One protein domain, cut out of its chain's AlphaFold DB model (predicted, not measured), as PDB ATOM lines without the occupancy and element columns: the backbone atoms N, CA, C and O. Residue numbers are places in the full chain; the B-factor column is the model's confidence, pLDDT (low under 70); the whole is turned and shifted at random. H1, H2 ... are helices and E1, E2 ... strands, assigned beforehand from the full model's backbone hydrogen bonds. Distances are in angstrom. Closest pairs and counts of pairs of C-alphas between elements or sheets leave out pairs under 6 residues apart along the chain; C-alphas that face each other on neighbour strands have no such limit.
ATOM      1  N   HIS A  65     -13.200 -38.657 -29.467       95.88
ATOM      2  CA  HIS A  65     -13.009 -37.404 -28.740       95.88
ATOM      3  C   HIS A  65     -14.208 -36.479 -28.951       95.88
ATOM      4  O   HIS A  65     -14.304 -35.783 -29.962       95.88
ATOM      5  N   SER A  66     -15.080 -36.404 -27.945       95.25
ATOM      6  CA  SER A  66     -16.402 -35.763 -28.034       95.25
ATOM      7  C   SER A  66     -16.403 -34.342 -28.610       95.25
ATOM      8  O   SER A  66     -17.259 -34.022 -29.431       95.25
ATOM      9  N   GLU A  67     -15.462 -33.477 -28.223       95.56
ATOM     10  CA  GLU A  67     -15.420 -32.100 -28.744       95.56
ATOM     11  C   GLU A  67     -14.996 -32.029 -30.215       95.56
ATOM     12  O   GLU A  67     -15.513 -31.198 -30.963       95.56
ATOM     13  N   VAL A  68     -14.093 -32.915 -30.645       96.44
ATOM     14  CA  VAL A  68     -13.622 -32.966 -32.035       96.44
ATOM     15  C   VAL A  68     -14.690 -33.603 -32.914       96.44
ATOM     16  O   VAL A  68     -14.962 -33.097 -33.997       96.44
ATOM     17  N   ASP A  69     -15.355 -34.642 -32.414       97.00
ATOM     18  CA  ASP A  69     -16.470 -35.306 -33.087       97.00
ATOM     19  C   ASP A  69     -17.659 -34.354 -33.273       97.00
ATOM     20  O   ASP A  69     -18.186 -34.202 -34.377       97.00
ATOM     21  N   LYS A  70     -18.001 -33.587 -32.231       97.38
ATOM     22  CA  LYS A  70     -19.030 -32.546 -32.313       97.38
ATOM     23  C   LYS A  70     -18.676 -31.456 -33.325       97.38
ATOM     24  O   LYS A  70     -19.544 -31.048 -34.098       97.38
ATOM     25  N   LEU A  71     -17.432 -30.974 -33.322       96.88
ATOM     26  CA  LEU A  71     -16.977 -29.969 -34.284       96.88
ATOM     27  C   LEU A  71     -17.006 -30.513 -35.720       96.88
ATOM     28  O   LEU A  71     -17.468 -29.819 -36.623       96.88
ATOM     29  N   GLY A  72     -16.561 -31.754 -35.928       96.44
ATOM     30  CA  GLY A  72     -16.626 -32.426 -37.225       96.44
ATOM     31  C   GLY A  72     -18.059 -32.499 -37.747       96.44
ATOM     32  O   GLY A  72     -18.326 -32.028 -38.852       96.44
ATOM     33  N   ASN A  73     -19.003 -32.957 -36.919       97.31
ATOM     34  CA  ASN A  73     -20.423 -32.985 -37.276       97.31
ATOM     35  C   ASN A  73     -20.973 -31.591 -37.646       97.31
ATOM     36  O   ASN A  73     -21.693 -31.459 -38.633       97.31
ATOM     37  N   GLN A  74     -20.602 -30.537 -36.910       98.00
ATOM     38  CA  GLN A  74     -21.016 -29.160 -37.226       98.00
ATOM     39  C   GLN A  74     -20.488 -28.676 -38.584       98.00
ATOM     40  O   GLN A  74     -21.197 -27.991 -39.322       98.00
ATOM     41  N   ILE A  75     -19.246 -29.025 -38.930       97.12
ATOM     42  CA  ILE A  75     -18.660 -28.680 -40.232       97.12
ATOM     43  C   ILE A  75     -19.405 -29.406 -41.358       97.12
ATOM     44  O   ILE A  75     -19.757 -28.780 -42.359       97.12
ATOM     45  N   ILE A  76     -19.687 -30.698 -41.182       96.81
ATOM     46  CA  ILE A  76     -20.431 -31.524 -42.147       96.81
ATOM     47  C   ILE A  76     -21.838 -30.950 -42.367       96.81
ATOM     48  O   ILE A  76     -22.253 -30.750 -43.509       96.81
ATOM     49  N   GLU A  77     -22.541 -30.602 -41.288       97.56
ATOM     50  CA  GLU A  77     -23.861 -29.963 -41.331       97.56
ATOM     51  C   GLU A  77     -23.842 -28.649 -42.112       97.56
ATOM     52  O   GLU A  77     -24.708 -28.404 -42.958       97.56
ATOM     53  N   MET A  78     -22.835 -27.809 -41.865       97.94
ATOM     54  CA  MET A  78     -22.672 -26.546 -42.573       97.94
ATOM     55  C   MET A  78     -22.450 -26.773 -44.074       97.94
ATOM     56  O   MET A  78     -23.075 -26.090 -44.887       97.94
ATOM     57  N   ILE A  79     -21.613 -27.744 -44.453       96.50
ATOM     58  CA  ILE A  79     -21.359 -28.095 -45.859       96.50
ATOM     59  C   ILE A  79     -22.648 -28.565 -46.538       96.50
ATOM     60  O   ILE A  79     -22.999 -28.047 -47.604       96.50
ATOM     61  N   ALA A  80     -23.380 -29.501 -45.928       96.56
ATOM     62  CA  ALA A  80     -24.626 -30.018 -46.486       96.56
ATOM     63  C   ALA A  80     -25.678 -28.905 -46.634       96.56
ATOM     64  O   ALA A  80     -26.275 -28.734 -47.701       96.56
ATOM     65  N   THR A  81     -25.831 -28.074 -45.598       96.56
ATOM     66  CA  THR A  81     -26.778 -26.953 -45.586       96.56
ATOM     67  C   THR A  81     -26.458 -25.928 -46.670       96.56
ATOM     68  O   THR A  81     -27.350 -25.533 -47.422       96.56
ATOM     69  N   ILE A  82     -25.194 -25.503 -46.793       95.88
ATOM     70  CA  ILE A  82     -24.769 -24.540 -47.822       95.88
ATOM     71  C   ILE A  82     -24.974 -25.123 -49.224       95.88
ATOM     72  O   ILE A  82     -25.449 -24.414 -50.115       95.88
ATOM     73  N   SER A  83     -24.669 -26.407 -49.419       94.56
ATOM     74  CA  SER A  83     -24.836 -27.090 -50.707       94.56
ATOM     75  C   SER A  83     -26.291 -27.062 -51.177       94.56
ATOM     76  O   SER A  83     -26.560 -26.666 -52.308       94.56
ATOM     77  N   VAL A  84     -27.244 -27.389 -50.299       95.31
ATOM     78  CA  VAL A  84     -28.679 -27.326 -50.626       95.31
ATOM     79  C   VAL A  84     -29.143 -25.877 -50.789       95.31
ATOM     80  O   VAL A  84     -29.801 -25.544 -51.779       95.31
ATOM     81  N   LYS A  85     -28.755 -24.987 -49.863       94.94
ATOM     82  CA  LYS A  85     -29.153 -23.571 -49.873       94.94
ATOM     83  C   LYS A  85     -28.723 -22.850 -51.148       94.94
ATOM     84  O   LYS A  85     -29.458 -22.005 -51.645       94.94
ATOM     85  N   THR A  86     -27.580 -23.223 -51.718       93.19
ATOM     86  CA  THR A  86     -27.080 -22.657 -52.981       93.19
ATOM     87  C   THR A  86     -28.104 -22.768 -54.115       93.19
ATOM     88  O   THR A  86     -28.142 -21.894 -54.978       93.19
ATOM     89  N   PHE A  87     -28.960 -23.795 -54.104       93.12
ATOM     90  CA  PHE A  87     -29.977 -24.033 -55.132       93.12
ATOM     91  C   PHE A  87     -31.392 -23.643 -54.697       93.12
ATOM     92  O   PHE A  87     -32.217 -23.338 -55.557       93.12
ATOM     93  N   THR A  88     -31.685 -23.636 -53.393       93.38
ATOM     94  CA  THR A  88     -33.018 -23.293 -52.868       93.38
ATOM     95  C   THR A  88     -33.183 -21.811 -52.525       93.38
ATOM     96  O   THR A  88     -34.291 -21.292 -52.630       93.38
ATOM     97  N   ASP A  89     -32.094 -21.119 -52.184       94.88
ATOM     98  CA  ASP A  89     -32.017 -19.670 -51.956       94.88
ATOM     99  C   ASP A  89     -30.835 -19.062 -52.751       94.88
ATOM    100  O   ASP A  89     -29.855 -18.573 -52.176       94.88
ATOM    101  N   PRO A  90     -30.858 -19.163 -54.098       94.69
ATOM    102  CA  PRO A  90     -29.766 -18.710 -54.944       94.69
ATOM    103  C   PRO A  90     -29.737 -17.182 -55.078       94.69
ATOM    104  O   PRO A  90     -30.759 -16.513 -55.217       94.69
ATOM    105  N   TRP A  91     -28.533 -16.629 -55.190       94.19
ATOM    106  CA  TRP A  91     -28.309 -15.266 -55.672       94.19
ATOM    107  C   TRP A  91     -28.980 -14.989 -57.040       94.19
ATOM    108  O   TRP A  91     -29.106 -15.900 -57.867       94.19
ATOM    109  N   PRO A  92     -29.387 -13.732 -57.329       96.88
ATOM    110  CA  PRO A  92     -30.289 -13.422 -58.446       96.88
ATOM    111  C   PRO A  92     -29.816 -13.899 -59.825       96.88
ATOM    112  O   PRO A  92     -30.620 -14.380 -60.624       96.88
ATOM    113  N   GLN A  93     -28.516 -13.805 -60.117       96.06
ATOM    114  CA  GLN A  93     -27.970 -14.238 -61.408       96.06
ATOM    115  C   GLN A  93     -28.095 -15.757 -61.602       96.06
ATOM    116  O   GLN A  93     -28.399 -16.234 -62.701       96.06
ATOM    117  N   PHE A  94     -27.901 -16.530 -60.534       95.00
ATOM    118  CA  PHE A  94     -28.056 -17.978 -60.590       95.00
ATOM    119  C   PHE A  94     -29.524 -18.390 -60.606       95.00
ATOM    120  O   PHE A  94     -29.890 -19.249 -61.404       95.00
ATOM    121  N   ALA A  95     -30.388 -17.698 -59.854       95.06
ATOM    122  CA  ALA A  95     -31.837 -17.879 -59.943       95.06
ATOM    123  C   ALA A  95     -32.337 -17.732 -61.393       95.06
ATOM    124  O   ALA A  95     -33.078 -18.579 -61.894       95.06
ATOM    125  N   GLN A  96     -31.865 -16.703 -62.109       96.56
ATOM    126  CA  GLN A  96     -32.204 -16.500 -63.519       96.56
ATOM    127  C   GLN A  96     -31.704 -17.644 -64.413       96.56
ATOM    128  O   GLN A  96     -32.397 -18.046 -65.350       96.56
ATOM    129  N   SER A  97     -30.519 -18.181 -64.119       95.62
ATOM    130  CA  SER A  97     -29.946 -19.321 -64.841       95.62
ATOM    131  C   SER A  97     -30.787 -20.587 -64.646       95.62
ATOM    132  O   SER A  97     -31.123 -21.246 -65.628       95.62
ATOM    133  N   LEU A  98     -31.214 -20.878 -63.412       94.56
ATOM    134  CA  LEU A  98     -32.101 -22.004 -63.097       94.56
ATOM    135  C   LEU A  98     -33.460 -21.865 -63.802       94.56
ATOM    136  O   LEU A  98     -33.920 -22.807 -64.442       94.56
ATOM    137  N   GLN A  99     -34.058 -20.669 -63.794       94.62
ATOM    138  CA  GLN A  99     -35.301 -20.403 -64.528       94.62
ATOM    139  C   GLN A  99     -35.154 -20.616 -66.040       94.62
ATOM    140  O   GLN A  99     -36.077 -21.102 -66.694       94.62
ATOM    141  N   ASN A 100     -34.005 -20.251 -66.614       96.44
ATOM    142  CA  ASN A 100     -33.738 -20.470 -68.034       96.44
ATOM    143  C   ASN A 100     -33.629 -21.967 -68.365       96.44
ATOM    144  O   ASN A 100     -34.109 -22.378 -69.420       96.44
ATOM    145  N   LEU A 101     -33.064 -22.785 -67.465       95.94
ATOM    146  CA  LEU A 101     -33.073 -24.245 -67.607       95.94
ATOM    147  C   LEU A 101     -34.505 -24.787 -67.591       95.94
ATOM    148  O   LEU A 101     -34.874 -25.532 -68.498       95.94
ATOM    149  N   THR A 102     -35.337 -24.347 -66.641       96.00
ATOM    150  CA  THR A 102     -36.753 -24.735 -66.591       96.00
ATOM    151  C   THR A 102     -37.482 -24.358 -67.881       96.00
ATOM    152  O   THR A 102     -38.143 -25.205 -68.468       96.00
ATOM    153  N   LYS A 103     -37.314 -23.131 -68.395       96.56
ATOM    154  CA  LYS A 103     -37.932 -22.711 -69.668       96.56
ATOM    155  C   LYS A 103     -37.489 -23.558 -70.863       96.56
ATOM    156  O   LYS A 103     -38.268 -23.746 -71.790       96.56
ATOM    157  N   ARG A 104     -36.236 -24.016 -70.870       97.25
ATOM    158  CA  ARG A 104     -35.654 -24.763 -71.990       97.25
ATOM    159  C   ARG A 104     -36.040 -26.240 -71.986       97.25
ATOM    160  O   ARG A 104     -36.203 -26.808 -73.061       97.25
ATOM    161  N   TYR A 105     -36.118 -26.855 -70.808       96.75
ATOM    162  CA  TYR A 105     -36.220 -28.310 -70.677       96.75
ATOM    163  C   TYR A 105     -37.545 -28.798 -70.093       96.75
ATOM    164  O   TYR A 105     -37.841 -29.985 -70.194       96.75
ATOM    165  N   SER A 106     -38.349 -27.919 -69.493       97.38
ATOM    166  CA  SER A 106     -39.664 -28.301 -68.982       97.38
ATOM    167  C   SER A 106     -40.660 -28.477 -70.126       97.38
ATOM    168  O   SER A 106     -40.710 -27.675 -71.055       97.38
ATOM    169  N   SER A 107     -41.514 -29.487 -70.010       96.44
ATOM    170  CA  SER A 107     -42.713 -29.659 -70.834       96.44
ATOM    171  C   SER A 107     -43.923 -29.917 -69.939       96.44
ATOM    172  O   SER A 107     -43.765 -30.171 -68.747       96.44
ATOM    173  N   GLU A 108     -45.128 -29.861 -70.501       94.44
ATOM    174  CA  GLU A 108     -46.364 -30.132 -69.756       94.44
ATOM    175  C   GLU A 108     -46.376 -31.546 -69.153       94.44
ATOM    176  O   GLU A 108     -46.711 -31.723 -67.987       94.44
ATOM    177  N   ASN A 109     -45.918 -32.541 -69.919       96.94
ATOM    178  CA  ASN A 109     -45.870 -33.936 -69.473       96.94
ATOM    179  C   ASN A 109     -44.626 -34.262 -68.632       96.94
ATOM    180  O   ASN A 109     -44.605 -35.268 -67.923       96.94
ATOM    181  N   HIS A 110     -43.583 -33.431 -68.714       94.75
ATOM    182  CA  HIS A 110     -42.310 -33.635 -68.024       94.75
ATOM    183  C   HIS A 110     -41.821 -32.305 -67.439       94.75
ATOM    184  O   HIS A 110     -41.030 -31.607 -68.088       94.75
ATOM    185  N   PRO A 111     -42.303 -31.918 -66.243       94.88
ATOM    186  CA  PRO A 111     -41.821 -30.723 -65.576       94.88
ATOM    187  C   PRO A 111     -40.337 -30.875 -65.243       94.88
ATOM    188  O   PRO A 111     -39.904 -31.900 -64.716       94.88
ATOM    189  N   PHE A 112     -39.552 -29.847 -65.549       94.38
ATOM    190  CA  PHE A 112     -38.134 -29.837 -65.216       94.38
ATOM    191  C   PHE A 112     -37.922 -29.332 -63.787       94.38
ATOM    192  O   PHE A 112     -38.381 -28.246 -63.430       94.38
ATOM    193  N   GLY A 113     -37.164 -30.092 -63.000       90.19
ATOM    194  CA  GLY A 113     -36.719 -29.721 -61.664       90.19
ATOM    195  C   GLY A 113     -35.285 -30.181 -61.424       90.19
ATOM    196  O   GLY A 113     -34.772 -31.047 -62.129       90.19
ATOM    197  N   ILE A 114     -34.640 -29.583 -60.426       90.56
ATOM    198  CA  ILE A 114     -33.308 -29.976 -59.965       90.56
ATOM    199  C   ILE A 114     -33.443 -30.414 -58.515       90.56
ATOM    200  O   ILE A 114     -34.005 -29.689 -57.696       90.56
ATOM    201  N   GLN A 115     -32.912 -31.593 -58.211       88.94
ATOM    202  CA  GLN A 115     -32.771 -32.095 -56.856       88.94
ATOM    203  C   GLN A 115     -31.282 -32.194 -56.545       88.94
ATOM    204  O   GLN A 115     -30.527 -32.786 -57.312       88.94
ATOM    205  N   ILE A 116     -30.873 -31.595 -55.432       93.12
ATOM    206  CA  ILE A 116     -29.499 -31.642 -54.940       93.12
ATOM    207  C   ILE A 116     -29.499 -32.453 -53.660       93.12
ATOM    208  O   ILE A 116     -30.284 -32.178 -52.753       93.12
ATOM    209  N   GLN A 117     -28.625 -33.445 -53.613       94.81
ATOM    210  CA  GLN A 117     -28.434 -34.318 -52.469       94.81
ATOM    211  C   GLN A 117     -26.955 -34.238 -52.087       94.81
ATOM    212  O   GLN A 117     -26.105 -34.590 -52.903       94.81
ATOM    213  N   PRO A 118     -26.616 -33.699 -50.906       95.94
ATOM    214  CA  PRO A 118     -25.243 -33.720 -50.428       95.94
ATOM    215  C   PRO A 118     -24.784 -35.158 -50.188       95.94
ATOM    216  O   PRO A 118     -25.541 -35.965 -49.647       95.94
ATOM    217  N   GLY A 119     -23.541 -35.446 -50.552       95.38
ATOM    218  CA  GLY A 119     -22.874 -36.716 -50.299       95.38
ATOM    219  C   GLY A 119     -21.368 -36.517 -50.184       95.38
ATOM    220  O   GLY A 119     -20.839 -35.448 -50.502       95.38
ATOM    221  N   VAL A 120     -20.676 -37.551 -49.716       92.88
ATOM    222  CA  VAL A 120     -19.220 -37.561 -49.559       92.88
ATOM    223  C   VAL A 120     -18.655 -38.758 -50.309       92.88
ATOM    224  O   VAL A 120     -19.051 -39.892 -50.067       92.88
ATOM    225  N   GLY A 121     -17.698 -38.504 -51.198       91.75
ATOM    226  CA  GLY A 121     -17.023 -39.548 -51.957       91.75
ATOM    227  C   GLY A 121     -15.661 -39.078 -52.445       91.75
ATOM    228  O   GLY A 121     -15.547 -38.109 -53.191       91.75
ATOM    229  N   THR A 122     -14.622 -39.778 -52.012       91.19
ATOM    230  CA  THR A 122     -13.256 -39.667 -52.534       91.19
ATOM    231  C   THR A 122     -12.955 -40.758 -53.550       91.19
ATOM    232  O   THR A 122     -12.093 -40.556 -54.403       91.19
ATOM    233  N   PHE A 123     -13.665 -41.892 -53.474       88.19
ATOM    234  CA  PHE A 123     -13.399 -43.075 -54.289       88.19
ATOM    235  C   PHE A 123     -11.929 -43.536 -54.110       88.19
ATOM    236  O   PHE A 123     -11.423 -43.642 -52.986       88.19
ATOM    237  N   GLU A 124     -11.203 -43.803 -55.192       87.19
ATOM    238  CA  GLU A 124      -9.757 -44.057 -55.189       87.19
ATOM    239  C   GLU A 124      -8.904 -42.774 -55.183       87.19
ATOM    240  O   GLU A 124      -7.696 -42.831 -54.957       87.19
ATOM    241  N   ASN A 125      -9.519 -41.604 -55.375       91.56
ATOM    242  CA  ASN A 125      -8.816 -40.345 -55.644       91.56
ATOM    243  C   ASN A 125      -8.240 -39.668 -54.394       91.56
ATOM    244  O   ASN A 125      -7.702 -38.570 -54.480       91.56
ATOM    245  N   HIS A 126      -8.295 -40.303 -53.224       91.00
ATOM    246  CA  HIS A 126      -7.726 -39.774 -51.979       91.00
ATOM    247  C   HIS A 126      -6.209 -39.499 -52.064       91.00
ATOM    248  O   HIS A 126      -5.685 -38.660 -51.323       91.00
ATOM    249  N   VAL A 127      -5.499 -40.154 -52.991       91.19
ATOM    250  CA  VAL A 127      -4.104 -39.826 -53.326       91.19
ATOM    251  C   VAL A 127      -4.026 -38.564 -54.190       91.19
ATOM    252  O   VAL A 127      -3.339 -37.613 -53.822       91.19
ATOM    253  N   GLU A 128      -4.757 -38.522 -55.304       91.62
ATOM    254  CA  GLU A 128      -4.735 -37.406 -56.262       91.62
ATOM    255  C   GLU A 128      -5.256 -36.100 -55.650       91.62
ATOM    256  O   GLU A 128      -4.602 -35.062 -55.737       91.62
ATOM    257  N   MET A 129      -6.385 -36.160 -54.939       93.38
ATOM    258  CA  MET A 129      -6.940 -35.026 -54.197       93.38
ATOM    259  C   MET A 129      -5.923 -34.469 -53.195       93.38
ATOM    260  O   MET A 129      -5.820 -33.260 -53.009       93.38
ATOM    261  N   GLY A 130      -5.146 -35.347 -52.558       94.38
ATOM    262  CA  GLY A 130      -4.085 -34.956 -51.638       94.38
ATOM    263  C   GLY A 130      -2.876 -34.311 -52.319       94.38
ATOM    264  O   GLY A 130      -2.303 -33.365 -51.768       94.38
ATOM    265  N   ALA A 131      -2.533 -34.761 -53.529       93.62
ATOM    266  CA  ALA A 131      -1.387 -34.285 -54.304       93.62
ATOM    267  C   ALA A 131      -1.466 -32.786 -54.643       93.62
ATOM    268  O   ALA A 131      -0.435 -32.115 -54.720       93.62
ATOM    269  N   TRP A 132      -2.674 -32.240 -54.801       91.88
ATOM    270  CA  TRP A 132      -2.890 -30.815 -55.093       91.88
ATOM    271  C   TRP A 132      -3.105 -29.946 -53.850       91.88
ATOM    272  O   TRP A 132      -3.219 -28.725 -53.962       91.88
ATOM    273  N   ASN A 133      -3.106 -30.547 -52.660       95.50
ATOM    274  CA  ASN A 133      -3.361 -29.843 -51.411       95.50
ATOM    275  C   ASN A 133      -2.061 -29.452 -50.694       95.50
ATOM    276  O   ASN A 133      -1.150 -30.265 -50.501       95.50
ATOM    277  N   GLY A 134      -2.012 -28.209 -50.205       96.06
ATOM    278  CA  GLY A 134      -0.987 -27.754 -49.263       96.06
ATOM    279  C   GLY A 134      -1.063 -28.487 -47.919       96.06
ATOM    280  O   GLY A 134      -2.023 -29.211 -47.647       96.06
ATOM    281  N   ALA A 135      -0.052 -28.312 -47.067       98.06
ATOM    282  CA  ALA A 135      -0.084 -28.868 -45.715       98.06
ATOM    283  C   ALA A 135      -1.312 -28.357 -44.941       98.06
ATOM    284  O   ALA A 135      -1.715 -27.205 -45.105       98.06
ATOM    285  N   SER A 136      -1.900 -29.201 -44.092       97.75
ATOM    286  CA  SER A 136      -3.087 -28.854 -43.298       97.75
ATOM    287  C   SER A 136      -2.811 -28.903 -41.799       97.75
ATOM    288  O   SER A 136      -1.866 -29.544 -41.338       97.75
ATOM    289  N   ALA A 137      -3.634 -28.173 -41.035       97.19
ATOM    290  CA  ALA A 137      -3.457 -27.924 -39.601       97.19
ATOM    291  C   ALA A 137      -3.565 -29.180 -38.716       97.19
ATOM    292  O   ALA A 137      -3.188 -29.135 -37.550       97.19
ATOM    293  N   ASP A 138      -4.028 -30.301 -39.265       96.56
ATOM    294  CA  ASP A 138      -3.993 -31.621 -38.634       96.56
ATOM    295  C   ASP A 138      -2.583 -32.249 -38.639       96.56
ATOM    296  O   ASP A 138      -2.373 -33.306 -38.054       96.56
ATOM    297  N   GLY A 139      -1.584 -31.610 -39.252       97.69
ATOM    298  CA  GLY A 139      -0.206 -32.113 -39.309       97.69
ATOM    299  C   GLY A 139       0.105 -32.908 -40.580       97.69
ATOM    300  O   GLY A 139       1.235 -33.388 -40.745       97.69
ATOM    301  N   ARG A 140      -0.867 -33.023 -41.492       97.81
ATOM    302  CA  ARG A 140      -0.687 -33.595 -42.826       97.81
ATOM    303  C   ARG A 140       0.255 -32.714 -43.653       97.81
ATOM    304  O   ARG A 140       0.187 -31.482 -43.611       97.81
ATOM    305  N   ARG A 141       1.154 -33.353 -44.396       97.81
ATOM    306  CA  ARG A 141       2.185 -32.699 -45.217       97.81
ATOM    307  C   ARG A 141       1.625 -32.304 -46.580       97.81
ATOM    308  O   ARG A 141       0.707 -32.953 -47.082       97.81
ATOM    309  N   LEU A 142       2.222 -31.300 -47.206       97.50
ATOM    310  CA  LEU A 142       1.924 -30.907 -48.582       97.50
ATOM    311  C   LEU A 142       2.008 -32.112 -49.529       97.50
ATOM    312  O   LEU A 142       2.951 -32.898 -49.460       97.50
ATOM    313  N   GLY A 143       1.015 -32.251 -50.408       96.38
ATOM    314  CA  GLY A 143       0.990 -33.276 -51.454       96.38
ATOM    315  C   GLY A 143       0.795 -34.721 -50.976       96.38
ATOM    316  O   GLY A 143       0.781 -35.624 -51.804       96.38
ATOM    317  N   THR A 144       0.660 -34.970 -49.668       96.12
ATOM    318  CA  THR A 144       0.363 -36.325 -49.158       96.12
ATOM    319  C   THR A 144      -1.115 -36.668 -49.313       96.12
ATOM    320  O   THR A 144      -1.909 -35.821 -49.715       96.12
ATOM    321  N   THR A 145      -1.515 -37.897 -49.021       94.06
ATOM    322  CA  THR A 145      -2.902 -38.322 -49.214       94.06
ATOM    323  C   THR A 145      -3.871 -37.672 -48.214       94.06
ATOM    324  O   THR A 145      -3.457 -37.185 -47.158       94.06
ATOM    325  N   VAL A 146      -5.163 -37.629 -48.559       95.00
ATOM    326  CA  VAL A 146      -6.259 -37.224 -47.656       95.00
ATOM    327  C   VAL A 146      -7.016 -38.447 -47.124       95.00
ATOM    328  O   VAL A 146      -6.809 -39.574 -47.584       95.00
ATOM    329  N   ALA A 147      -7.894 -38.236 -46.141       94.12
ATOM    330  CA  ALA A 147      -8.809 -39.274 -45.672       94.12
ATOM    331  C   ALA A 147      -9.683 -39.809 -46.820       94.12
ATOM    332  O   ALA A 147      -9.966 -39.092 -47.778       94.12
ATOM    333  N   SER A 148     -10.087 -41.077 -46.726       92.19
ATOM    334  CA  SER A 148     -11.010 -41.685 -47.687       92.19
ATOM    335  C   SER A 148     -12.453 -41.428 -47.255       92.19
ATOM    336  O   SER A 148     -12.826 -41.776 -46.140       92.19
ATOM    337  N   ASP A 149     -13.268 -40.875 -48.143       93.31
ATOM    338  CA  ASP A 149     -14.694 -40.590 -47.946       93.31
ATOM    339  C   ASP A 149     -14.935 -39.785 -46.655       93.31
ATOM    340  O   ASP A 149     -14.234 -38.800 -46.422       93.31
ATOM    341  N   LEU A 150     -15.896 -40.180 -45.813       94.62
ATOM    342  CA  LEU A 150     -16.104 -39.595 -44.483       94.62
ATOM    343  C   LEU A 150     -15.334 -40.367 -43.393       94.62
ATOM    344  O   LEU A 150     -15.665 -40.294 -42.222       94.62
ATOM    345  N   SER A 151     -14.321 -41.155 -43.744       94.75
ATOM    346  CA  SER A 151     -13.660 -42.066 -42.800       94.75
ATOM    347  C   SER A 151     -12.637 -41.353 -41.906       94.75
ATOM    348  O   SER A 151     -12.142 -40.277 -42.258       94.75
ATOM    349  N   PRO A 152     -12.229 -41.965 -40.775       93.62
ATOM    350  CA  PRO A 152     -11.101 -41.470 -39.998       93.62
ATOM    351  C   PRO A 152      -9.827 -41.342 -40.846       93.62
ATOM    352  O   PRO A 152      -9.502 -42.229 -41.644       93.62
ATOM    353  N   SER A 153      -9.069 -40.265 -40.641       94.62
ATOM    354  CA  SER A 153      -7.804 -40.053 -41.348       94.62
ATOM    355  C   SER A 153      -6.782 -41.162 -41.038       94.62
ATOM    356  O   SER A 153      -6.560 -41.482 -39.863       94.62
ATOM    357  N   PRO A 154      -6.102 -41.723 -42.058       95.00
ATOM    358  CA  PRO A 154      -4.930 -42.577 -41.861       95.00
ATOM    359  C   PRO A 154      -3.812 -41.863 -41.092       95.00
ATOM    360  O   PRO A 154      -3.771 -40.630 -41.047       95.00
ATOM    361  N   SER A 155      -2.867 -42.619 -40.524       95.56
ATOM    362  CA  SER A 155      -1.653 -41.997 -39.980       95.56
ATOM    363  C   SER A 155      -0.886 -41.245 -41.076       95.56
ATOM    364  O   SER A 155      -0.932 -41.662 -42.240       95.56
ATOM    365  N   PRO A 156      -0.141 -40.176 -40.737       96.12
ATOM    366  CA  PRO A 156       0.591 -39.385 -41.721       96.12
ATOM    367  C   PRO A 156       1.473 -40.241 -42.636       96.12
ATOM    368  O   PRO A 156       2.198 -41.124 -42.176       96.12
ATOM    369  N   ALA A 157       1.421 -39.967 -43.941       95.00
ATOM    370  CA  ALA A 157       2.101 -40.775 -44.954       95.00
ATOM    371  C   ALA A 157       3.634 -40.795 -44.792       95.00
ATOM    372  O   ALA A 157       4.278 -41.786 -45.125       95.00
ATOM    373  N   ASP A 158       4.205 -39.717 -44.251       95.69
ATOM    374  CA  ASP A 158       5.642 -39.506 -44.062       95.69
ATOM    375  C   ASP A 158       6.190 -40.015 -42.718       95.69
ATOM    376  O   ASP A 158       7.382 -39.868 -42.453       95.69
ATOM    377  N   LEU A 159       5.340 -40.582 -41.858       96.31
ATOM    378  CA  LEU A 159       5.733 -41.119 -40.558       96.31
ATOM    379  C   LEU A 159       5.587 -42.641 -40.517       96.31
ATOM    380  O   LEU A 159       5.045 -43.274 -41.428       96.31
ATOM    381  N   VAL A 160       6.093 -43.228 -39.430       96.00
ATOM    382  CA  VAL A 160       5.827 -44.630 -39.103       96.00
ATOM    383  C   VAL A 160       4.323 -44.862 -38.983       96.00
ATOM    384  O   VAL A 160       3.575 -43.976 -38.569       96.00
ATOM    385  N   ILE A 161       3.887 -46.057 -39.377       96.00
ATOM    386  CA  ILE A 161       2.474 -46.425 -39.345       96.00
ATOM    387  C   ILE A 161       1.999 -46.446 -37.892       96.00
ATOM    388  O   ILE A 161       2.573 -47.144 -37.059       96.00
ATOM    389  N   ASP A 162       0.929 -45.704 -37.625       95.00
ATOM    390  CA  ASP A 162       0.191 -45.739 -36.368       95.00
ATOM    391  C   ASP A 162      -1.277 -46.053 -36.669       95.00
ATOM    392  O   ASP A 162      -1.996 -45.278 -37.301       95.00
ATOM    393  N   HIS A 163      -1.744 -47.215 -36.220       95.00
ATOM    394  CA  HIS A 163      -3.121 -47.645 -36.448       95.00
ATOM    395  C   HIS A 163      -4.137 -46.950 -35.538       95.00
ATOM    396  O   HIS A 163      -5.334 -47.217 -35.665       95.00
ATOM    397  N   GLN A 164      -3.688 -46.068 -34.637       94.56
ATOM    398  CA  GLN A 164      -4.536 -45.186 -33.835       94.56
ATOM    399  C   GLN A 164      -5.681 -45.943 -33.143       94.56
ATOM    400  O   GLN A 164      -6.801 -45.446 -33.136       94.56
ATOM    401  N   ALA A 165      -5.453 -47.171 -32.660       95.12
ATOM    402  CA  ALA A 165      -6.511 -48.125 -32.310       95.12
ATOM    403  C   ALA A 165      -7.497 -47.585 -31.253       95.12
ATOM    404  O   ALA A 165      -7.076 -47.042 -30.235       95.12
ATOM    405  N   VAL A 166      -8.805 -47.757 -31.485       95.75
ATOM    406  CA  VAL A 166      -9.874 -47.379 -30.535       95.75
ATOM    407  C   VAL A 166     -11.013 -48.399 -30.558       95.75
ATOM    408  O   VAL A 166     -11.100 -49.214 -31.479       95.75
ATOM    409  N   GLU A 167     -11.885 -48.370 -29.553       96.81
ATOM    410  CA  GLU A 167     -13.108 -49.185 -29.505       96.81
ATOM    411  C   GLU A 167     -14.034 -48.857 -30.685       96.81
ATOM    412  O   GLU A 167     -14.233 -47.688 -31.035       96.81
ATOM    413  N   PHE A 168     -14.602 -49.882 -31.321       97.06
ATOM    414  CA  PHE A 168     -15.371 -49.704 -32.548       97.06
ATOM    415  C   PHE A 168     -16.650 -48.893 -32.300       97.06
ATOM    416  O   PHE A 168     -16.973 -48.007 -33.090       97.06
ATOM    417  N   GLY A 169     -17.336 -49.113 -31.180       96.06
ATOM    418  CA  GLY A 169     -18.529 -48.354 -30.821       96.06
ATOM    419  C   GLY A 169     -18.255 -46.856 -30.663       96.06
ATOM    420  O   GLY A 169     -19.038 -46.037 -31.151       96.06
ATOM    421  N   LEU A 170     -17.109 -46.485 -30.072       95.19
ATOM    422  CA  LEU A 170     -16.665 -45.086 -29.973       95.19
ATOM    423  C   LEU A 170     -16.319 -44.502 -31.346       95.19
ATOM    424  O   LEU A 170     -16.675 -43.361 -31.638       95.19
ATOM    425  N   ALA A 171     -15.655 -45.284 -32.200       96.50
ATOM    426  CA  ALA A 171     -15.330 -44.856 -33.556       96.50
ATOM    427  C   ALA A 171     -16.597 -44.606 -34.393       96.50
ATOM    428  O   ALA A 171     -16.669 -43.602 -35.094       96.50
ATOM    429  N   LEU A 172     -17.611 -45.479 -34.290       95.69
ATOM    430  CA  LEU A 172     -18.913 -45.289 -34.941       95.69
ATOM    431  C   LEU A 172     -19.598 -44.020 -34.443       95.69
ATOM    432  O   LEU A 172     -20.056 -43.222 -35.258       95.69
ATOM    433  N   GLN A 173     -19.651 -43.848 -33.121       95.81
ATOM    434  CA  GLN A 173     -20.329 -42.723 -32.483       95.81
ATOM    435  C   GLN A 173     -19.723 -41.373 -32.887       95.81
ATOM    436  O   GLN A 173     -20.444 -40.386 -32.970       95.81
ATOM    437  N   GLY A 174     -18.426 -41.320 -33.206       95.94
ATOM    438  CA  GLY A 174     -17.784 -40.091 -33.679       95.94
ATOM    439  C   GLY A 174     -18.376 -39.516 -34.977       95.94
ATOM    440  O   GLY A 174     -18.173 -38.339 -35.269       95.94
ATOM    441  N   PHE A 175     -19.138 -40.315 -35.735       96.12
ATOM    442  CA  PHE A 175     -19.822 -39.901 -36.968       96.12
ATOM    443  C   PHE A 175     -21.331 -39.683 -36.800       96.12
ATOM    444  O   PHE A 175     -22.012 -39.369 -37.778       96.12
ATOM    445  N   GLU A 176     -21.857 -39.851 -35.587       94.31
ATOM    446  CA  GLU A 176     -23.261 -39.600 -35.271       94.31
ATOM    447  C   GLU A 176     -23.554 -38.091 -35.251       94.31
ATOM    448  O   GLU A 176     -22.847 -37.307 -34.611       94.31
ATOM    449  N   GLY A 177     -24.644 -37.688 -35.906       93.88
ATOM    450  CA  GLY A 177     -25.213 -36.354 -35.759       93.88
ATOM    451  C   GLY A 177     -25.885 -35.808 -37.017       93.88
ATOM    452  O   GLY A 177     -25.803 -36.374 -38.106       93.88
ATOM    453  N   ASN A 178     -26.518 -34.641 -36.845       95.12
ATOM    454  CA  ASN A 178     -27.329 -33.988 -37.878       95.12
ATOM    455  C   ASN A 178     -26.564 -33.727 -39.185       95.12
ATOM    456  O   ASN A 178     -27.154 -33.726 -40.259       95.12
ATOM    457  N   GLY A 179     -25.249 -33.502 -39.119       94.38
ATOM    458  CA  GLY A 179     -24.450 -33.275 -40.317       94.38
ATOM    459  C   GLY A 179     -24.455 -34.490 -41.228       94.38
ATOM    460  O   GLY A 179     -24.699 -34.362 -42.427       94.38
ATOM    461  N   THR A 180     -24.246 -35.669 -40.653       92.44
ATOM    462  CA  THR A 180     -24.252 -36.919 -41.404       92.44
ATOM    463  C   THR A 180     -25.658 -37.312 -41.865       92.44
ATOM    464  O   THR A 180     -25.813 -37.809 -42.981       92.44
ATOM    465  N   ASP A 181     -26.694 -37.004 -41.078       93.56
ATOM    466  CA  ASP A 181     -28.099 -37.204 -41.469       93.56
ATOM    467  C   ASP A 181     -28.482 -36.392 -42.721       93.56
ATOM    468  O   ASP A 181     -29.282 -36.838 -43.546       93.56
ATOM    469  N   LEU A 182     -27.881 -35.209 -42.900       95.50
ATOM    470  CA  LEU A 182     -28.097 -34.352 -44.070       95.50
ATOM    471  C   LEU A 182     -27.355 -34.825 -45.334       95.50
ATOM    472  O   LEU A 182     -27.622 -34.303 -46.421       95.50
ATOM    473  N   MET A 183     -26.457 -35.811 -45.238       95.50
ATOM    474  CA  MET A 183     -25.735 -36.379 -46.386       95.50
ATOM    475  C   MET A 183     -26.591 -37.398 -47.149       95.50
ATOM    476  O   MET A 183     -26.288 -38.587 -47.201       95.50
ATOM    477  N   SER A 184     -27.685 -36.922 -47.744       93.75
ATOM    478  CA  SER A 184     -28.715 -37.744 -48.397       93.75
ATOM    479  C   SER A 184     -28.262 -38.605 -49.590       93.75
ATOM    480  O   SER A 184     -28.934 -39.592 -49.874       93.75
ATOM    481  N   ASP A 185     -27.148 -38.277 -50.259       94.62
ATOM    482  CA  ASP A 185     -26.558 -39.094 -51.344       94.62
ATOM    483  C   ASP A 185     -25.537 -40.127 -50.815       94.62
ATOM    484  O   ASP A 185     -24.940 -40.896 -51.565       94.62
ATOM    485  N   GLY A 186     -25.340 -40.169 -49.494       92.75
ATOM    486  CA  GLY A 186     -24.450 -41.103 -48.816       92.75
ATOM    487  C   GLY A 186     -23.126 -40.485 -48.369       92.75
ATOM    488  O   GLY A 186     -22.563 -39.592 -49.001       92.75
ATOM    489  N   ALA A 187     -22.618 -40.984 -47.248       93.81
ATOM    490  CA  ALA A 187     -21.350 -40.602 -46.648       93.81
ATOM    491  C   ALA A 187     -20.650 -41.848 -46.073       93.81
ATOM    492  O   ALA A 187     -20.795 -42.161 -44.889       93.81
ATOM    493  N   PRO A 188     -19.910 -42.605 -46.898       93.62
ATOM    494  CA  PRO A 188     -19.248 -43.826 -46.461       93.62
ATOM    495  C   PRO A 188     -18.225 -43.583 -45.352       93.62
ATOM    496  O   PRO A 188     -17.386 -42.686 -45.447       93.62
ATOM    497  N   THR A 189     -18.280 -44.424 -44.321       94.06
ATOM    498  CA  THR A 189     -17.232 -44.570 -43.311       94.06
ATOM    499  C   THR A 189     -16.613 -45.963 -43.414       94.06
ATOM    500  O   THR A 189     -17.274 -46.989 -43.235       94.06
ATOM    501  N   ASP A 190     -15.322 -45.994 -43.732       93.38
ATOM    502  CA  ASP A 190     -14.521 -47.204 -43.863       93.38
ATOM    503  C   ASP A 190     -13.794 -47.504 -42.548       93.38
ATOM    504  O   ASP A 190     -12.995 -46.697 -42.061       93.38
ATOM    505  N   PHE A 191     -13.999 -48.704 -42.009       94.94
ATOM    506  CA  PHE A 191     -13.292 -49.185 -40.822       94.94
ATOM    507  C   PHE A 191     -12.543 -50.486 -41.092       94.94
ATOM    508  O   PHE A 191     -12.993 -51.331 -41.868       94.94
ATOM    509  N   ASN A 192     -11.424 -50.672 -40.393       95.06
ATOM    510  CA  ASN A 192     -10.668 -51.918 -40.407       95.06
ATOM    511  C   ASN A 192     -10.794 -52.625 -39.058       95.06
ATOM    512  O   ASN A 192     -10.651 -51.998 -38.008       95.06
ATOM    513  N   ILE A 193     -10.998 -53.937 -39.095       96.19
ATOM    514  CA  ILE A 193     -10.936 -54.814 -37.924       96.19
ATOM    515  C   ILE A 193      -9.983 -55.974 -38.198       96.19
ATOM    516  O   ILE A 193      -9.766 -56.357 -39.351       96.19
ATOM    517  N   ARG A 194      -9.422 -56.538 -37.127       95.62
ATOM    518  CA  ARG A 194      -8.593 -57.741 -37.218       95.62
ATOM    519  C   ARG A 194      -9.425 -58.961 -37.616       95.62
ATOM    520  O   ARG A 194     -10.639 -58.993 -37.433       95.62
ATOM    521  N   GLU A 195      -8.759 -59.973 -38.152       93.62
ATOM    522  CA  GLU A 195      -9.398 -61.220 -38.601       93.62
ATOM    523  C   GLU A 195      -9.970 -62.052 -37.444       93.62
ATOM    524  O   GLU A 195     -10.904 -62.825 -37.642       93.62
ATOM    525  N   ASP A 196      -9.449 -61.858 -36.232       95.06
ATOM    526  CA  ASP A 196      -9.897 -62.487 -34.986       95.06
ATOM    527  C   ASP A 196     -10.939 -61.656 -34.215       95.06
ATOM    528  O   ASP A 196     -11.217 -61.932 -33.046       95.06
ATOM    529  N   PHE A 197     -11.535 -60.637 -34.845       96.50
ATOM    530  CA  PHE A 197     -12.549 -59.796 -34.212       96.50
ATOM    531  C   PHE A 197     -13.784 -60.612 -33.801       96.50
ATOM    532  O   PHE A 197     -14.373 -61.339 -34.604       96.50
ATOM    533  N   ASP A 198     -14.205 -60.457 -32.546       95.00
ATOM    534  CA  ASP A 198     -15.309 -61.229 -31.981       95.00
ATOM    535  C   ASP A 198     -16.640 -60.994 -32.726       95.00
ATOM    536  O   ASP A 198     -17.082 -59.861 -32.949       95.00
ATOM    537  N   VAL A 199     -17.318 -62.091 -33.072       95.38
ATOM    538  CA  VAL A 199     -18.577 -62.068 -33.832       95.38
ATOM    539  C   VAL A 199     -19.686 -61.362 -33.052       95.38
ATOM    540  O   VAL A 199     -20.494 -60.641 -33.645       95.38
ATOM    541  N   GLN A 200     -19.744 -61.533 -31.728       95.75
ATOM    542  CA  GLN A 200     -20.788 -60.915 -30.916       95.75
ATOM    543  C   GLN A 200     -20.593 -59.396 -30.815       95.75
ATOM    544  O   GLN A 200     -21.573 -58.647 -30.898       95.75
ATOM    545  N   SER A 201     -19.345 -58.942 -30.725       96.00
ATOM    546  CA  SER A 201     -18.959 -57.535 -30.847       96.00
ATOM    547  C   SER A 201     -19.331 -56.966 -32.216       96.00
ATOM    548  O   SER A 201     -19.932 -55.895 -32.280       96.00
ATOM    549  N   LEU A 202     -19.095 -57.696 -33.312       96.38
ATOM    550  CA  LEU A 202     -19.500 -57.246 -34.650       96.38
ATOM    551  C   LEU A 202     -21.026 -57.097 -34.764       96.38
ATOM    552  O   LEU A 202     -21.519 -56.109 -35.306       96.38
ATOM    553  N   ILE A 203     -21.797 -58.027 -34.193       96.88
ATOM    554  CA  ILE A 203     -23.263 -57.911 -34.120       96.88
ATOM    555  C   ILE A 203     -23.682 -56.641 -33.363       96.88
ATOM    556  O   ILE A 203     -24.656 -55.991 -33.750       96.88
ATOM    557  N   ASN A 204     -22.981 -56.273 -32.288       95.94
ATOM    558  CA  ASN A 204     -23.284 -55.059 -31.525       95.94
ATOM    559  C   ASN A 204     -23.001 -53.789 -32.338       95.94
ATOM    560  O   ASN A 204     -23.847 -52.894 -32.354       95.94
ATOM    561  N   VAL A 205     -21.898 -53.761 -33.087       96.94
ATOM    562  CA  VAL A 205     -21.565 -52.680 -34.029       96.94
ATOM    563  C   VAL A 205     -22.651 -52.527 -35.096       96.94
ATOM    564  O   VAL A 205     -23.159 -51.429 -35.314       96.94
ATOM    565  N   LEU A 206     -23.092 -53.629 -35.711       97.12
ATOM    566  CA  LEU A 206     -24.166 -53.596 -36.713       97.12
ATOM    567  C   LEU A 206     -25.496 -53.105 -36.120       97.12
ATOM    568  O   LEU A 206     -26.225 -52.349 -36.765       97.12
ATOM    569  N   LYS A 207     -25.811 -53.486 -34.875       97.19
ATOM    570  CA  LYS A 207     -26.982 -52.966 -34.153       97.19
ATOM    571  C   LYS A 207     -26.857 -51.469 -33.878       97.19
ATOM    572  O   LYS A 207     -27.849 -50.764 -34.040       97.19
ATOM    573  N   GLN A 208     -25.685 -50.983 -33.472       95.81
ATOM    574  CA  GLN A 208     -25.437 -49.553 -33.269       95.81
ATOM    575  C   GLN A 208     -25.642 -48.772 -34.573       95.81
ATOM    576  O   GLN A 208     -26.427 -47.826 -34.590       95.81
ATOM    577  N   PHE A 209     -25.032 -49.227 -35.670       96.38
ATOM    578  CA  PHE A 209     -25.215 -48.645 -37.000       96.38
ATOM    579  C   PHE A 209     -26.693 -48.607 -37.416       96.38
ATOM    580  O   PHE A 209     -27.202 -47.554 -37.782       96.38
ATOM    581  N   SER A 210     -27.432 -49.713 -37.260       95.75
ATOM    582  CA  SER A 210     -28.860 -49.774 -37.625       95.75
ATOM    583  C   SER A 210     -29.764 -48.805 -36.850       95.75
ATOM    584  O   SER A 210     -30.887 -48.542 -37.273       95.75
ATOM    585  N   ARG A 211     -29.296 -48.294 -35.704       94.94
ATOM    586  CA  ARG A 211     -30.010 -47.312 -34.875       94.94
ATOM    587  C   ARG A 211     -29.659 -45.866 -35.238       94.94
ATOM    588  O   ARG A 211     -30.194 -44.968 -34.598       94.94
ATOM    589  N   GLY A 212     -28.775 -45.647 -36.212       90.94
ATOM    590  CA  GLY A 212     -28.321 -44.317 -36.625       90.94
ATOM    591  C   GLY A 212     -27.216 -43.719 -35.750       90.94
ATOM    592  O   GLY A 212     -26.863 -42.564 -35.935       90.94
ATOM    593  N   ALA A 213     -26.625 -44.483 -34.825       91.50
ATOM    594  CA  ALA A 213     -25.507 -44.013 -33.993       91.50
ATOM    595  C   ALA A 213     -24.155 -44.133 -34.733       91.50
ATOM    596  O   ALA A 213     -23.204 -44.744 -34.230       91.50
ATOM    597  N   SER A 214     -24.128 -43.658 -35.984       93.44
ATOM    598  CA  SER A 214     -22.995 -43.661 -36.913       93.44
ATOM    599  C   SER A 214     -23.306 -42.812 -38.159       93.44
ATOM    600  O   SER A 214     -24.300 -42.096 -38.189       93.44
ATOM    601  N   SER A 215     -22.475 -42.934 -39.201       93.88
ATOM    602  CA  SER A 215     -22.798 -42.453 -40.543       93.88
ATOM    603  C   SER A 215     -23.892 -43.287 -41.223       93.88
ATOM    604  O   SER A 215     -24.348 -44.292 -40.682       93.88
ATOM    605  N   ASN A 216     -24.306 -42.892 -42.428       93.31
ATOM    606  CA  ASN A 216     -25.383 -43.532 -43.188       93.31
ATOM    607  C   ASN A 216     -24.926 -44.677 -44.118       93.31
ATOM    608  O   ASN A 216     -25.758 -45.462 -44.573       93.31
ATOM    609  N   ILE A 217     -23.619 -44.827 -44.362       94.31
ATOM    610  CA  ILE A 217     -23.028 -45.966 -45.077       94.31
ATOM    611  C   ILE A 217     -21.824 -46.466 -44.278       94.31
ATOM    612  O   ILE A 217     -20.855 -45.738 -44.093       94.31
ATOM    613  N   LEU A 218     -21.871 -47.726 -43.844       94.62
ATOM    614  CA  LEU A 218     -20.792 -48.391 -43.113       94.62
ATOM    615  C   LEU A 218     -20.096 -49.417 -44.007       94.62
ATOM    616  O   LEU A 218     -20.750 -50.306 -44.559       94.62
ATOM    617  N   THR A 219     -18.768 -49.350 -44.095       93.56
ATOM    618  CA  THR A 219     -17.957 -50.424 -44.674       93.56
ATOM    619  C   THR A 219     -16.945 -50.948 -43.659       93.56
ATOM    620  O   THR A 219     -16.396 -50.209 -42.841       93.56
ATOM    621  N   ILE A 220     -16.724 -52.263 -43.689       94.19
ATOM    622  CA  ILE A 220     -15.820 -52.949 -42.768       94.19
ATOM    623  C   ILE A 220     -14.883 -53.826 -43.593       94.19
ATOM    624  O   ILE A 220     -15.332 -54.719 -44.314       94.19
ATOM    625  N   THR A 221     -13.582 -53.574 -43.484       92.62
ATOM    626  CA  THR A 221     -12.532 -54.451 -44.009       92.62
ATOM    627  C   THR A 221     -12.013 -55.326 -42.876       92.62
ATOM    628  O   THR A 221     -11.602 -54.825 -41.831       92.62
ATOM    629  N   VAL A 222     -12.028 -56.640 -43.090       92.75
ATOM    630  CA  VAL A 222     -11.499 -57.631 -42.148       92.75
ATOM    631  C   VAL A 222     -10.138 -58.081 -42.663       92.75
ATOM    632  O   VAL A 222     -10.074 -58.846 -43.623       92.75
ATOM    633  N   ALA A 223      -9.070 -57.539 -42.086       89.19
ATOM    634  CA  ALA A 223      -7.697 -57.853 -42.471       89.19
ATOM    635  C   ALA A 223      -6.724 -57.420 -41.372       89.19
ATOM    636  O   ALA A 223      -6.845 -56.327 -40.811       89.19
ATOM    637  N   ASN A 224      -5.721 -58.251 -41.101       93.94
ATOM    638  CA  ASN A 224      -4.657 -57.885 -40.173       93.94
ATOM    639  C   ASN A 224      -3.663 -56.898 -40.828       93.94
ATOM    640  O   ASN A 224      -3.362 -57.024 -42.018       93.94
ATOM    641  N   PRO A 225      -3.092 -55.930 -40.084       93.50
ATOM    642  CA  PRO A 225      -2.022 -55.062 -40.595       93.50
ATOM    643  C   PRO A 225      -0.816 -55.824 -41.138       93.50
ATOM    644  O   PRO A 225      -0.192 -55.415 -42.122       93.50
ATOM    645  N   GLU A 226      -0.514 -56.952 -40.495       94.19
ATOM    646  CA  GLU A 226       0.544 -57.868 -40.895       94.19
ATOM    647  C   GLU A 226       0.281 -58.406 -42.312       94.19
ATOM    648  O   GLU A 226       1.159 -58.304 -43.168       94.19
ATOM    649  N   THR A 227      -0.960 -58.819 -42.604       93.88
ATOM    650  CA  THR A 227      -1.401 -59.296 -43.927       93.88
ATOM    651  C   THR A 227      -1.104 -58.274 -45.027       93.88
ATOM    652  O   THR A 227      -0.602 -58.635 -46.089       93.88
ATOM    653  N   PHE A 228      -1.355 -56.979 -44.794       93.69
ATOM    654  CA  PHE A 228      -1.031 -55.950 -45.789       93.69
ATOM    655  C   PHE A 228       0.474 -55.737 -45.964       93.69
ATOM    656  O   PHE A 228       0.937 -55.463 -47.071       93.69
ATOM    657  N   THR A 229       1.243 -55.831 -44.882       92.69
ATOM    658  CA  THR A 229       2.702 -55.661 -44.923       92.69
ATOM    659  C   THR A 229       3.366 -56.796 -45.699       92.69
ATOM    660  O   THR A 229       4.228 -56.554 -46.548       92.69
ATOM    661  N   GLU A 230       2.921 -58.027 -45.460       94.88
ATOM    662  CA  GLU A 230       3.366 -59.215 -46.184       94.88
ATOM    663  C   GLU A 230       2.930 -59.168 -47.654       94.88
ATOM    664  O   GLU A 230       3.746 -59.420 -48.540       94.88
ATOM    665  N   ALA A 231       1.700 -58.728 -47.940       95.25
ATOM    666  CA  ALA A 231       1.186 -58.613 -49.305       95.25
ATOM    667  C   ALA A 231       1.952 -57.611 -50.184       95.25
ATOM    668  O   ALA A 231       2.029 -57.807 -51.393       95.25
ATOM    669  N   VAL A 232       2.547 -56.561 -49.605       94.88
ATOM    670  CA  VAL A 232       3.453 -55.660 -50.347       94.88
ATOM    671  C   VAL A 232       4.766 -56.365 -50.708       94.88
ATOM    672  O   VAL A 232       5.328 -56.119 -51.771       94.88
ATOM    673  N   SER A 233       5.257 -57.246 -49.834       94.31
ATOM    674  CA  SER A 233       6.558 -57.912 -49.993       94.31
ATOM    675  C   SER A 233       6.484 -59.193 -50.832       94.31
ATOM    676  O   SER A 233       7.483 -59.609 -51.416       94.31
ATOM    677  N   SER A 234       5.319 -59.838 -50.879       95.81
ATOM    678  CA  SER A 234       5.092 -61.115 -51.567       95.81
ATOM    679  C   SER A 234       3.705 -61.151 -52.230       95.81
ATOM    680  O   SER A 234       2.877 -61.999 -51.890       95.81
ATOM    681  N   PRO A 235       3.395 -60.217 -53.151       95.31
ATOM    682  CA  PRO A 235       2.046 -60.007 -53.690       95.31
ATOM    683  C   PRO A 235       1.434 -61.242 -54.366       95.31
ATOM    684  O   PRO A 235       0.213 -61.409 -54.367       95.31
ATOM    685  N   GLU A 236       2.253 -62.140 -54.908       95.44
ATOM    686  CA  GLU A 236       1.817 -63.402 -55.507       95.44
ATOM    687  C   GLU A 236       1.137 -64.347 -54.506       95.44
ATOM    688  O   GLU A 236       0.243 -65.099 -54.895       95.44
ATOM    689  N   GLN A 237       1.505 -64.273 -53.221       96.06
ATOM    690  CA  GLN A 237       0.906 -65.072 -52.146       96.06
ATOM    691  C   GLN A 237      -0.426 -64.486 -51.648       96.06
ATOM    692  O   GLN A 237      -1.210 -65.185 -51.013       96.06
ATOM    693  N   TYR A 238      -0.717 -63.224 -51.988       94.88
ATOM    694  CA  TYR A 238      -1.895 -62.475 -51.535       94.88
ATOM    695  C   TYR A 238      -2.748 -61.981 -52.714       94.88
ATOM    696  O   TYR A 238      -3.425 -60.958 -52.629       94.88
ATOM    697  N   ASN A 239      -2.762 -62.718 -53.830       90.69
ATOM    698  CA  ASN A 239      -3.482 -62.353 -55.060       90.69
ATOM    699  C   ASN A 239      -5.024 -62.301 -54.927       90.69
ATOM    700  O   ASN A 239      -5.705 -61.841 -55.842       90.69
ATOM    701  N   LEU A 240      -5.574 -62.744 -53.791       91.94
ATOM    702  CA  LEU A 240      -6.994 -62.644 -53.443       91.94
ATOM    703  C   LEU A 240      -7.277 -61.669 -52.291       91.94
ATOM    704  O   LEU A 240      -8.442 -61.518 -51.918       91.94
ATOM    705  N   LEU A 241      -6.258 -61.003 -51.735       92.62
ATOM    706  CA  LEU A 241      -6.447 -60.004 -50.685       92.62
ATOM    707  C   LEU A 241      -7.261 -58.833 -51.235       92.62
ATOM    708  O   LEU A 241      -6.918 -58.243 -52.262       92.62
ATOM    709  N   ARG A 242      -8.349 -58.498 -50.542       90.81
ATOM    710  CA  ARG A 242      -9.314 -57.482 -50.962       90.81
ATOM    711  C   ARG A 242      -9.370 -56.331 -49.972       90.81
ATOM    712  O   ARG A 242      -9.287 -56.542 -48.769       90.81
ATOM    713  N   VAL A 243      -9.579 -55.128 -50.492       90.62
ATOM    714  CA  VAL A 243      -9.762 -53.903 -49.701       90.62
ATOM    715  C   VAL A 243     -10.997 -53.143 -50.160       90.62
ATOM    716  O   VAL A 243     -11.322 -53.151 -51.350       90.62
ATOM    717  N   ARG A 244     -11.686 -52.479 -49.224       90.25
ATOM    718  CA  ARG A 244     -12.738 -51.513 -49.564       90.25
ATOM    719  C   ARG A 244     -12.125 -50.193 -50.014       90.25
ATOM    720  O   ARG A 244     -11.345 -49.586 -49.284       90.25
ATOM    721  N   THR A 245     -12.514 -49.759 -51.205       85.56
ATOM    722  CA  THR A 245     -12.144 -48.483 -51.829       85.56
ATOM    723  C   THR A 245     -13.445 -47.772 -52.187       85.56
ATOM    724  O   THR A 245     -14.335 -48.440 -52.699       85.56
ATOM    725  N   GLY A 246     -13.586 -46.477 -51.885       76.44
ATOM    726  CA  GLY A 246     -14.870 -45.763 -51.791       76.44
ATOM    727  C   GLY A 246     -15.957 -46.211 -52.775       76.44
ATOM    728  O   GLY A 246     -15.996 -45.777 -53.916       76.44
ATOM    729  N   GLY A 247     -16.841 -47.112 -52.330       80.38
ATOM    730  CA  GLY A 247     -17.947 -47.666 -53.124       80.38
ATOM    731  C   GLY A 247     -17.770 -49.102 -53.654       80.38
ATOM    732  O   GLY A 247     -18.761 -49.827 -53.746       80.38
ATOM    733  N   TRP A 248     -16.554 -49.605 -53.879       88.69
ATOM    734  CA  TRP A 248     -16.292 -50.964 -54.391       88.69
ATOM    735  C   TRP A 248     -15.160 -51.698 -53.647       88.69
ATOM    736  O   TRP A 248     -14.685 -51.290 -52.587       88.69
ATOM    737  N   THR A 249     -14.798 -52.873 -54.157       90.50
ATOM    738  CA  THR A 249     -13.750 -53.723 -53.591       90.50
ATOM    739  C   THR A 249     -12.655 -53.935 -54.628       90.50
ATOM    740  O   THR A 249     -12.945 -54.403 -55.727       90.50
ATOM    741  N   ASN A 250     -11.411 -53.621 -54.267       91.56
ATOM    742  CA  ASN A 250     -10.228 -53.837 -55.098       91.56
ATOM    743  C   ASN A 250      -9.435 -55.058 -54.629       91.56
ATOM    744  O   ASN A 250      -9.491 -55.427 -53.454       91.56
ATOM    745  N   PHE A 251      -8.647 -55.642 -55.533       93.94
ATOM    746  CA  PHE A 251      -7.534 -56.500 -55.138       93.94
ATOM    747  C   PHE A 251      -6.396 -55.608 -54.636       93.94
ATOM    748  O   PHE A 251      -5.942 -54.712 -55.342       93.94
ATOM    749  N   PHE A 252      -5.937 -55.830 -53.407       94.81
ATOM    750  CA  PHE A 252      -4.913 -54.991 -52.781       94.81
ATOM    751  C   PHE A 252      -3.615 -54.964 -53.596       94.81
ATOM    752  O   PHE A 252      -2.994 -53.923 -53.781       94.81
ATOM    753  N   THR A 253      -3.222 -56.108 -54.145       95.12
ATOM    754  CA  THR A 253      -1.977 -56.242 -54.905       95.12
ATOM    755  C   THR A 253      -2.050 -55.634 -56.307       95.12
ATOM    756  O   THR A 253      -1.018 -55.524 -56.962       95.12
ATOM    757  N   SER A 254      -3.234 -55.202 -56.770       94.00
ATOM    758  CA  SER A 254      -3.410 -54.573 -58.086       94.00
ATOM    759  C   SER A 254      -3.465 -53.045 -58.057       94.00
ATOM    760  O   SER A 254      -3.539 -52.440 -59.124       94.00
ATOM    761  N   VAL A 255      -3.491 -52.408 -56.880       93.12
ATOM    762  CA  VAL A 255      -3.497 -50.936 -56.771       93.12
ATOM    763  C   VAL A 255      -2.075 -50.384 -56.659       93.12
ATOM    764  O   VAL A 255      -1.146 -51.110 -56.309       93.12
ATOM    765  N   PHE A 256      -1.900 -49.097 -56.965       93.38
ATOM    766  CA  PHE A 256      -0.592 -48.440 -56.911       93.38
ATOM    767  C   PHE A 256       0.007 -48.439 -55.492       93.38
ATOM    768  O   PHE A 256      -0.756 -48.410 -54.519       93.38
ATOM    769  N   PRO A 257       1.347 -48.420 -55.355       93.75
ATOM    770  CA  PRO A 257       2.023 -48.442 -54.056       93.75
ATOM    771  C   PRO A 257       1.534 -47.369 -53.075       93.75
ATOM    772  O   PRO A 257       1.362 -47.648 -51.895       93.75
ATOM    773  N   GLU A 258       1.228 -46.162 -53.547       92.31
ATOM    774  CA  GLU A 258       0.727 -45.065 -52.713       92.31
ATOM    775  C   GLU A 258      -0.666 -45.369 -52.135       92.31
ATOM    776  O   GLU A 258      -0.958 -45.038 -50.984       92.31
ATOM    777  N   ILE A 259      -1.514 -46.054 -52.909       93.06
ATOM    778  CA  ILE A 259      -2.840 -46.507 -52.466       93.06
ATOM    779  C   ILE A 259      -2.687 -47.675 -51.483       93.06
ATOM    780  O   ILE A 259      -3.364 -47.716 -50.452       93.06
ATOM    781  N   GLN A 260      -1.761 -48.606 -51.747       94.81
ATOM    782  CA  GLN A 260      -1.422 -49.675 -50.799       94.81
ATOM    783  C   GLN A 260      -0.953 -49.085 -49.463       94.81
ATOM    784  O   GLN A 260      -1.427 -49.491 -48.401       94.81
ATOM    785  N   ASP A 261      -0.086 -48.075 -49.507       94.44
ATOM    786  CA  ASP A 261       0.445 -47.383 -48.334       94.44
ATOM    787  C   ASP A 261      -0.621 -46.676 -47.513       94.44
ATOM    788  O   ASP A 261      -0.552 -46.713 -46.278       94.44
ATOM    789  N   GLN A 262      -1.620 -46.097 -48.174       93.44
ATOM    790  CA  GLN A 262      -2.794 -45.555 -47.506       93.44
ATOM    791  C   GLN A 262      -3.599 -46.647 -46.806       93.44
ATOM    792  O   GLN A 262      -3.921 -46.493 -45.629       93.44
ATOM    793  N   HIS A 263      -3.902 -47.758 -47.484       94.19
ATOM    794  CA  HIS A 263      -4.631 -48.868 -46.866       94.19
ATOM    795  C   HIS A 263      -3.899 -49.423 -45.639       94.19
ATOM    796  O   HIS A 263      -4.535 -49.642 -44.609       94.19
ATOM    797  N   ARG A 264      -2.565 -49.545 -45.703       95.19
ATOM    798  CA  ARG A 264      -1.719 -49.957 -44.568       95.19
ATOM    799  C   ARG A 264      -1.773 -49.001 -43.376       95.19
ATOM    800  O   ARG A 264      -1.485 -49.420 -42.268       95.19
ATOM    801  N   ARG A 265      -2.118 -47.728 -43.584       95.31
ATOM    802  CA  ARG A 265      -2.134 -46.674 -42.547       95.31
ATOM    803  C   ARG A 265      -3.509 -46.396 -41.967       95.31
ATOM    804  O   ARG A 265      -3.633 -45.558 -41.071       95.31
ATOM    805  N   ARG A 266      -4.549 -47.038 -42.497       94.75
ATOM    806  CA  ARG A 266      -5.911 -46.836 -42.007       94.75
ATOM    807  C   ARG A 266      -6.016 -47.272 -40.538       94.75
ATOM    808  O   ARG A 266      -5.389 -48.270 -40.155       94.75
ATOM    809  N   PRO A 267      -6.798 -46.546 -39.720       95.88
ATOM    810  CA  PRO A 267      -6.960 -46.900 -38.320       95.88
ATOM    811  C   PRO A 267      -7.635 -48.257 -38.127       95.88
ATOM    812  O   PRO A 267      -8.418 -48.697 -38.970       95.88
ATOM    813  N   ILE A 268      -7.371 -48.890 -36.985       96.00
ATOM    814  CA  ILE A 268      -8.014 -50.148 -36.586       96.00
ATOM    815  C   ILE A 268      -9.063 -49.872 -35.512       96.00
ATOM    816  O   ILE A 268      -8.853 -49.074 -34.593       96.00
ATOM    817  N   SER A 269     -10.195 -50.551 -35.631       97.00
ATOM    818  CA  SER A 269     -11.233 -50.615 -34.612       97.00
ATOM    819  C   SER A 269     -11.108 -51.919 -33.821       97.00
ATOM    820  O   SER A 269     -10.882 -52.993 -34.379       97.00
ATOM    821  N   THR A 270     -11.249 -51.814 -32.506       96.50
ATOM    822  CA  THR A 270     -11.121 -52.922 -31.547       96.50
ATOM    823  C   THR A 270     -12.480 -53.260 -30.933       96.50
ATOM    824  O   THR A 270     -13.380 -52.420 -30.977       96.50
ATOM    825  N   PRO A 271     -12.682 -54.481 -30.405       95.69
ATOM    826  CA  PRO A 271     -13.900 -54.801 -29.672       95.69
ATOM    827  C   PRO A 271     -14.110 -53.836 -28.503       95.69
ATOM    828  O   PRO A 271     -13.149 -53.478 -27.824       95.69
ATOM    829  N   ASP A 272     -15.358 -53.444 -28.261       92.06
ATOM    830  CA  ASP A 272     -15.692 -52.604 -27.114       92.06
ATOM    831  C   ASP A 272     -15.391 -53.364 -25.820       92.06
ATOM    832  O   ASP A 272     -15.796 -54.523 -25.660       92.06
ATOM    833  N   VAL A 273     -14.703 -52.724 -24.876       83.88
ATOM    834  CA  VAL A 273     -14.497 -53.327 -23.563       83.88
ATOM    835  C   VAL A 273     -15.841 -53.303 -22.829       83.88
ATOM    836  O   VAL A 273     -16.494 -52.253 -22.775       83.88
ATOM    837  N   PRO A 274     -16.293 -54.429 -22.242       74.19
ATOM    838  CA  PRO A 274     -17.461 -54.416 -21.379       74.19
ATOM    839  C   PRO A 274     -17.252 -53.361 -20.299       74.19
ATOM    840  O   PRO A 274     -16.353 -53.477 -19.467       74.19
ATOM    841  N   LYS A 275     -18.066 -52.304 -20.317       74.44
ATOM    842  CA  LYS A 275     -18.109 -51.379 -19.192       74.44
ATOM    843  C   LYS A 275     -18.673 -52.189 -18.041       74.44
ATOM    844  O   LYS A 275     -19.872 -52.469 -18.031       74.44
TER     845      LYS A 275
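This is residues 65 to 275 of the 289 residues of the protein "PFL domain-containing protein" of Acinetobacter sp. 38-8 (UniProt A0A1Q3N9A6). A body of two small two-stranded sheets with short helices and long links about them is joined to a long helical arm, in which H1 leads away from the body to H2 at the far end and residues 106 to 125 run back. In the body, the parallel pair E1 and E2 lies between the helices H4 and H6 on one side and the hairpin E3 and E4 on the other, while H7, H8 and H9 gather at one end. The printed part has 211 residues, with nine named helices and four named strands in the order H1 H2 H3 H4 H5 E1 H6 E2 H7 H8 E3 E4 H9; the class is mostly helix, and E3 and E4 are antiparallel. The whole is only just compact, close to loose, with a radius of gyration of the C-alphas of 20.2 A, and it spans 60 by 41 by 39 A.

H1, residues 66 to 88, and H2, residues 92 to 105, are near each other, with 6 pairs of C-alphas within 10 A. H1 touches H5, residues 178 to 181, with its residues 73 to 80 alone; the closest C-alphas are those of Glu 77 and Gly 179, 3.5 A apart. H3, residues 126 to 131, is close to but not clearly touching H9, residues 257 to 265, with the closest C-alphas, those of Val 127 and Ile 259, 6.9 A apart. H4, residues 168 to 173, touches H6, residues 199 to 210, at a shallow tilt of 7 degrees, the same way; the closest C-alphas are those of Gly 169 and Val 205, 6.2 A apart. E1, residues 188 to 193, and E2, residues 217 to 222, are parallel at 23 degrees, with N 189 and O 217 within hydrogen-bond range at 2.9 A and N 221 and O 191 at 2.8 A. H4 is near E1, with 7 pairs of C-alphas within 10 A. E1, H6 and E2 form a strand-helix-strand unit, two parallel neighbour strands with a helix between them along the chain, and its crossover is right-handed. H7, residues 225 to 233, touches H9 at a shallow tilt of 18 degrees, opposite ways; the closest C-alphas are those of Phe 228 and Arg 264, 6.2 A apart. H8, residues 235 to 238, is close to but not clearly touching H7, with the closest C-alphas, those of Ala 231 and Tyr 238, 5.4 A apart. E3, residues 242 to 245, and E4, residues 248 to 251, form an antiparallel hairpin, with N 248 and O 245 within hydrogen-bond range at 2.8 A. The closest C-alphas of E2 and E3 are those of Thr 221 and Arg 244, 6.3 A apart. Every O i to N i+4 pair is within hydrogen-bond range in H2, H4, H6 and H9, against 18 of 19 in H1, 1 of 2 in H3 and 4 of 5 in H7; H5 and H8 are too short for such a pair.

H1 begins at C-alpha 66, (-16.402, -35.763, -28.034), and is 32.4 A long from first to last C-alpha. H2 measures 20.2 A, H6 16.5 A, E1 16.2 A and E2 16.7 A. E1 ends at C-alpha 193, (-10.936, -54.814, -37.924). H7 measures 13.0 A, and H9, 12.4 A long, ends at C-alpha 265, (-2.134, -46.674, -42.547).

The two C-alphas farthest apart are those of Glu 108 and Ser 233, at 63.0 A. The printed part has no cut. The links H2 to H3, 20 residues, and H3 to H4, 36 residues, are long. Residues 166 to 167 pair in parallel with residues 269 to 270. The mean pLDDT of the printed part is 94.2, and no printed residue is under 70.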